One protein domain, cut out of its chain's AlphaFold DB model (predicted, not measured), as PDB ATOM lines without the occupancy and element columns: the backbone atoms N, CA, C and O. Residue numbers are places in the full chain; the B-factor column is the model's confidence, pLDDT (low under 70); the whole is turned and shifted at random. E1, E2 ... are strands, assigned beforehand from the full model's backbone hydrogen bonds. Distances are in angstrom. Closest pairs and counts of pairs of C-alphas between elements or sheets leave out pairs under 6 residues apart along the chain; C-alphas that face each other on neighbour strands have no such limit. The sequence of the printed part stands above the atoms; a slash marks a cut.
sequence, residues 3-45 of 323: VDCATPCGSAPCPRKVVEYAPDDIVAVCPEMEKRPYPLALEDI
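AT A GLANCE: This is residues 3 to 45 of the 323 residues of an uncharacterized protein of Lentisphaerae bacterium GWF2_52_8 (UniProt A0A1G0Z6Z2). There is little regular structure here: a long loop, residues 3 to 15, leads into a small antiparallel sheet of three strands, and the loop at Gly 10 and the E1 to E2 turn at Pro 23 mark opposite ends of an elongated outline. The 43 printed residues hold no named helix and, in order, E1, E2 and E3, a meander, each strand the antiparallel neighbour of the one before; the class is all strand, with 15 residues in named elements. The whole is compact, radius of gyration of the C-alphas 10.3 A, spanning 31 by 17 by 11 A.

HOW THE PARTS SIT: E1, residues 16 to 22, and E2, residues 25 to 29, form a hairpin at 158 degrees, with N 19 and O 27 2.9 A apart, within hydrogen-bond range. E2 and E3, residues 38 to 40, form another at 126 degrees, with N 40 and O 26 2.8 A apart, also within range. E1 and E3 are edge strands.

IN THESE COORDINATES: E1 begins at C-alpha 16 (-10.983, 8.733, -47.153) and is 17.9 A long; E2 is 12.3 A. E3, 6.7 A, ends at C-alpha 40 (-10.954, -2.236, -44.810).

THE WHOLE: The C-alphas of Gly 10 and Pro 23, the two farthest apart, are 31.3 A apart. The printed part has no cut and no long link. Residues 5 to 14 are under pLDDT 70.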
ATOM      1  N   VAL A   3      -9.173   5.911 -50.280       74.25
ATOM      2  CA  VAL A   3     -10.271   5.118 -50.844       74.25
ATOM      3  C   VAL A   3     -11.505   5.993 -51.005       74.25
ATOM      4  O   VAL A   3     -11.730   6.917 -50.215       74.25
ATOM      5  N   ASP A   4     -12.316   5.697 -52.015       73.25
ATOM      6  CA  ASP A   4     -13.559   6.423 -52.240       73.25
ATOM      7  C   ASP A   4     -14.493   6.305 -51.032       73.25
ATOM      8  O   ASP A   4     -14.586   5.281 -50.341       73.25
ATOM      9  N   CYS A   5     -15.212   7.386 -50.745       69.62
ATOM     10  CA  CYS A   5     -16.206   7.355 -49.690       69.62
ATOM     11  C   CYS A   5     -17.430   6.563 -50.171       69.62
ATOM     12  O   CYS A   5     -18.149   7.001 -51.066       69.62
ATOM     13  N   ALA A   6     -17.727   5.438 -49.516       66.25
ATOM     14  CA  ALA A   6     -18.914   4.618 -49.789       66.25
ATOM     15  C   ALA A   6     -20.255   5.346 -49.545       66.25
ATOM     16  O   ALA A   6     -21.328   4.796 -49.778       66.25
ATOM     17  N   THR A   7     -20.224   6.571 -49.018       63.03
ATOM     18  CA  THR A   7     -21.406   7.392 -48.749       63.03
ATOM     19  C   THR A   7     -21.169   8.798 -49.294       63.03
ATOM     20  O   THR A   7     -20.106   9.353 -49.011       63.03
ATOM     21  N   PRO A   8     -22.124   9.417 -50.010       59.12
ATOM     22  CA  PRO A   8     -21.999  10.814 -50.407       59.12
ATOM     23  C   PRO A   8     -21.909  11.700 -49.156       59.12
ATOM     24  O   PRO A   8     -22.844  11.794 -48.360       59.12
ATOM     25  N   CYS A   9     -20.732  12.276 -48.954       62.78
ATOM     26  CA  CYS A   9     -20.431  13.353 -48.014       62.78
ATOM     27  C   CYS A   9     -20.845  14.700 -48.620       62.78
ATOM     28  O   CYS A   9     -21.008  14.806 -49.839       62.78
ATOM     29  N   GLY A  10     -21.022  15.729 -47.786       60.25
ATOM     30  CA  GLY A  10     -21.479  17.049 -48.248       60.25
ATOM     31  C   GLY A  10     -20.537  17.701 -49.269       60.25
ATOM     32  O   GLY A  10     -20.974  18.469 -50.125       60.25
ATOM     33  N   SER A  11     -19.255  17.337 -49.220       57.28
ATOM     34  CA  SER A  11     -18.191  17.729 -50.141       57.28
ATOM     35  C   SER A  11     -17.781  16.541 -51.021       57.28
ATOM     36  O   SER A  11     -16.978  15.700 -50.629       57.28
ATOM     37  N   ALA A  12     -18.343  16.423 -52.225       58.66
ATOM     38  CA  ALA A  12     -17.880  15.440 -53.206       58.66
ATOM     39  C   ALA A  12     -16.741  16.030 -54.068       58.66
ATOM     40  O   ALA A  12     -16.920  17.136 -54.585       58.66
ATOM     41  N   PRO A  13     -15.621  15.311 -54.298       55.91
ATOM     42  CA  PRO A  13     -15.208  14.048 -53.672       55.91
ATOM     43  C   PRO A  13     -14.481  14.256 -52.320       55.91
ATOM     44  O   PRO A  13     -13.571  15.075 -52.230       55.91
ATOM     45  N   CYS A  14     -14.836  13.471 -51.289       68.12
ATOM     46  CA  CYS A  14     -14.077  13.357 -50.029       68.12
ATOM     47  C   CYS A  14     -13.361  11.998 -49.999       68.12
ATOM     48  O   CYS A  14     -13.933  11.012 -49.511       68.12
ATOM     49  N   PRO A  15     -12.143  11.900 -50.552       76.31
ATOM     50  CA  PRO A  15     -11.360  10.679 -50.445       76.31
ATOM     51  C   PRO A  15     -11.052  10.391 -48.967       76.31
ATOM     52  O   PRO A  15     -10.661  11.277 -48.202       76.31
ATOM     53  N   ARG A  16     -11.269   9.147 -48.530       79.94
ATOM     54  CA  ARG A  16     -10.983   8.733 -47.153       79.94
ATOM     55  C   ARG A  16      -9.543   8.296 -47.016       79.94
ATOM     56  O   ARG A  16      -9.048   7.507 -47.813       79.94
ATOM     57  N   LYS A  17      -8.892   8.747 -45.949       84.12
ATOM     58  CA  LYS A  17      -7.517   8.374 -45.634       84.12
ATOM     59  C   LYS A  17      -7.482   6.956 -45.076       84.12
ATOM     60  O   LYS A  17      -8.171   6.669 -44.098       84.12
ATOM     61  N   VAL A  18      -6.650   6.095 -45.654       86.06
ATOM     62  CA  VAL A  18      -6.373   4.776 -45.076       86.06
ATOM     63  C   VAL A  18      -5.408   4.932 -43.902       86.06
ATOM     64  O   VAL A  18      -4.359   5.570 -44.038       86.06
ATOM     65  N   VAL A  19      -5.774   4.370 -42.752       86.25
ATOM     66  CA  VAL A  19      -4.954   4.326 -41.538       86.25
ATOM     67  C   VAL A  19      -4.802   2.869 -41.115       86.25
ATOM     68  O   VAL A  19      -5.795   2.169 -40.943       86.25
ATOM     69  N   GLU A  20      -3.556   2.429 -40.957       87.50
ATOM     70  CA  GLU A  20      -3.202   1.089 -40.486       87.50
ATOM     71  C   GLU A  20      -2.823   1.180 -39.001       87.50
ATOM     72  O   GLU A  20      -1.824   1.813 -38.652       87.50
ATOM     73  N   TYR A  21      -3.633   0.591 -38.121       84.94
ATOM     74  CA  TYR A  21      -3.337   0.488 -36.687       84.94
ATOM     75  C   TYR A  21      -2.589  -0.812 -36.356       84.94
ATOM     76  O   TYR A  21      -1.747  -0.824 -35.457       84.94
ATOM     77  N   ALA A  22      -2.864  -1.885 -37.103       81.56
ATOM     78  CA  ALA A  22      -2.192  -3.183 -37.042       81.56
ATOM     79  C   ALA A  22      -2.329  -3.912 -38.403       81.56
ATOM     80  O   ALA A  22      -3.133  -3.477 -39.227       81.56
ATOM     81  N   PRO A  23      -1.601  -5.022 -38.658       75.62
ATOM     82  CA  PRO A  23      -1.668  -5.750 -39.933       75.62
ATOM     83  C   PRO A  23      -3.082  -6.170 -40.373       75.62
ATOM     84  O   PRO A  23      -3.362  -6.173 -41.567       75.62
ATOM     85  N   ASP A  24      -3.965  -6.462 -39.414       81.44
ATOM     86  CA  ASP A  24      -5.367  -6.839 -39.648       81.44
ATOM     87  C   ASP A  24      -6.363  -5.742 -39.205       81.44
ATOM     88  O   ASP A  24      -7.568  -5.980 -39.145       81.44
ATOM     89  N   ASP A  25      -5.872  -4.545 -38.862       86.06
ATOM     90  CA  ASP A  25      -6.683  -3.401 -38.419       86.06
ATOM     91  C   ASP A  25      -6.389  -2.186 -39.303       86.06
ATOM     92  O   ASP A  25      -5.569  -1.312 -38.989       86.06
ATOM     93  N   ILE A  26      -7.044  -2.189 -40.461       88.81
ATOM     94  CA  ILE A  26      -6.958  -1.156 -41.487       88.81
ATOM     95  C   ILE A  26      -8.313  -0.457 -41.528       88.81
ATOM     96  O   ILE A  26      -9.349  -1.107 -41.656       88.81
ATOM     97  N   VAL A  27      -8.333   0.872 -41.446       89.75
ATOM     98  CA  VAL A  27      -9.583   1.643 -41.476       89.75
ATOM     99  C   VAL A  27      -9.548   2.801 -42.469       89.75
ATOM    100  O   VAL A  27      -8.543   3.494 -42.635       89.75
ATOM    101  N   ALA A  28     -10.698   3.058 -43.090       86.62
ATOM    102  CA  ALA A  28     -10.945   4.231 -43.921       86.62
ATOM    103  C   ALA A  28     -11.498   5.388 -43.072       86.62
ATOM    104  O   ALA A  28     -12.684   5.425 -42.717       86.62
ATOM    105  N   VAL A  29     -10.653   6.372 -42.766       87.00
ATOM    106  CA  VAL A  29     -10.999   7.536 -41.941       87.00
ATOM    107  C   VAL A  29     -11.442   8.702 -42.824       87.00
ATOM    108  O   VAL A  29     -10.749   9.090 -43.762       87.00
ATOM    109  N   CYS A  30     -12.610   9.274 -42.522       83.56
ATOM    110  CA  CYS A  30     -13.095  10.489 -43.174       83.56
ATOM    111  C   CYS A  30     -12.312  11.705 -42.640       83.56
ATOM    112  O   CYS A  30     -12.396  11.958 -41.436       83.56
ATOM    113  N   PRO A  31     -11.583  12.461 -43.485       76.69
ATOM    114  CA  PRO A  31     -10.843  13.647 -43.045       76.69
ATOM    115  C   PRO A  31     -11.754  14.728 -42.453       76.69
ATOM    116  O   PRO A  31     -11.405  15.345 -41.454       76.69
ATOM    117  N   GLU A  32     -12.953  14.885 -43.021       76.94
ATOM    118  CA  GLU A  32     -13.966  15.864 -42.596       76.94
ATOM    119  C   GLU A  32     -14.746  15.426 -41.343       76.94
ATOM    120  O   GLU A  32     -15.613  16.145 -40.856       76.94
ATOM    121  N   MET A  33     -14.484  14.220 -40.821       74.38
ATOM    122  CA  MET A  33     -15.157  13.632 -39.653       74.38
ATOM    123  C   MET A  33     -16.698  13.562 -39.744       74.38
ATOM    124  O   MET A  33     -17.363  13.233 -38.763       74.38
ATOM    125  N   GLU A  34     -17.287  13.777 -40.927       75.50
ATOM    126  CA  GLU A  34     -18.740  13.714 -41.148       75.50
ATOM    127  C   GLU A  34     -19.314  12.303 -40.946       75.50
ATOM    128  O   GLU A  34     -20.511  12.115 -40.706       75.50
ATOM    129  N   LYS A  35     -18.467  11.279 -41.068       78.56
ATOM    130  CA  LYS A  35     -18.853   9.872 -40.975       78.56
ATOM    131  C   LYS A  35     -17.820   9.069 -40.199       78.56
ATOM    132  O   LYS A  35     -16.620   9.320 -40.275       78.56
ATOM    133  N   ARG A  36     -18.311   8.043 -39.498       82.19
ATOM    134  CA  ARG A  36     -17.470   7.124 -38.722       82.19
ATOM    135  C   ARG A  36     -16.495   6.367 -39.636       82.19
ATOM    136  O   ARG A  36     -16.876   6.046 -40.772       82.19
ATOM    137  N   PRO A  37     -15.273   6.076 -39.158       85.81
ATOM    138  CA  PRO A  37     -14.370   5.147 -39.823       85.81
ATOM    139  C   PRO A  37     -15.032   3.781 -40.023       85.81
ATOM    140  O   PRO A  37     -15.889   3.388 -39.229       85.81
ATOM    141  N   TYR A  38     -14.636   3.073 -41.074       86.69
ATOM    142  CA  TYR A  38     -15.059   1.696 -41.320       86.69
ATOM    143  C   TYR A  38     -13.836   0.824 -41.639       86.69
ATOM    144  O   TYR A  38     -12.845   1.361 -42.147       86.69
ATOM    145  N   PRO A  39     -13.877  -0.478 -41.305       88.19
ATOM    146  CA  PRO A  39     -12.764  -1.385 -41.553       88.19
ATOM    147  C   PRO A  39     -12.602  -1.657 -43.050       88.19
ATOM    148  O   PRO A  39     -13.590  -1.769 -43.773       88.19
ATOM    149  N   LEU A  40     -11.355  -1.776 -43.487       85.25
ATOM    150  CA  LEU A  40     -10.954  -2.236 -44.810       85.25
ATOM    151  C   LEU A  40     -10.313  -3.616 -44.673       85.25
ATOM    152  O   LEU A  40      -9.550  -3.860 -43.737       85.25
ATOM    153  N   ALA A  41     -10.593  -4.509 -45.615       83.25
ATOM    154  CA  ALA A  41      -9.799  -5.712 -45.790       83.25
ATOM    155  C   ALA A  41      -8.454  -5.355 -46.436       83.25
ATOM    156  O   ALA A  41      -8.329  -4.362 -47.155       83.25
ATOM    157  N   LEU A  42      -7.444  -6.207 -46.246       78.56
ATOM    158  CA  LEU A  42      -6.166  -6.063 -46.947       78.56
ATOM    159  C   LEU A  42      -6.377  -6.024 -48.473       78.56
ATOM    160  O   LEU A  42      -5.749  -5.242 -49.178       78.56
ATOM    161  N   GLU A  43      -7.324  -6.813 -48.975       78.69
ATOM    162  CA  GLU A  43      -7.726  -6.860 -50.386       78.69
ATOM    163  C   GLU A  43      -8.223  -5.513 -50.926       78.69
ATOM    164  O   GLU A  43      -7.968  -5.208 -52.091       78.69
ATOM    165  N   ASP A  44      -8.837  -4.681 -50.080       73.25
ATOM    166  CA  ASP A  44      -9.344  -3.355 -50.455       73.25
ATOM    167  C   ASP A  44      -8.217  -2.331 -50.668       73.25
ATOM    168  O   ASP A  44      -8.441  -1.260 -51.232       73.25
ATOM    169  N   ILE A  45      -6.998  -2.648 -50.215       72.69
ATOM    170  CA  ILE A  45      -5.832  -1.761 -50.289       72.69
ATOM    171  C   ILE A  45      -4.664  -2.329 -51.105       72.69
ATOM    172  O   ILE A  45      -3.643  -1.659 -51.299       72.69
TER     173      ILE A  45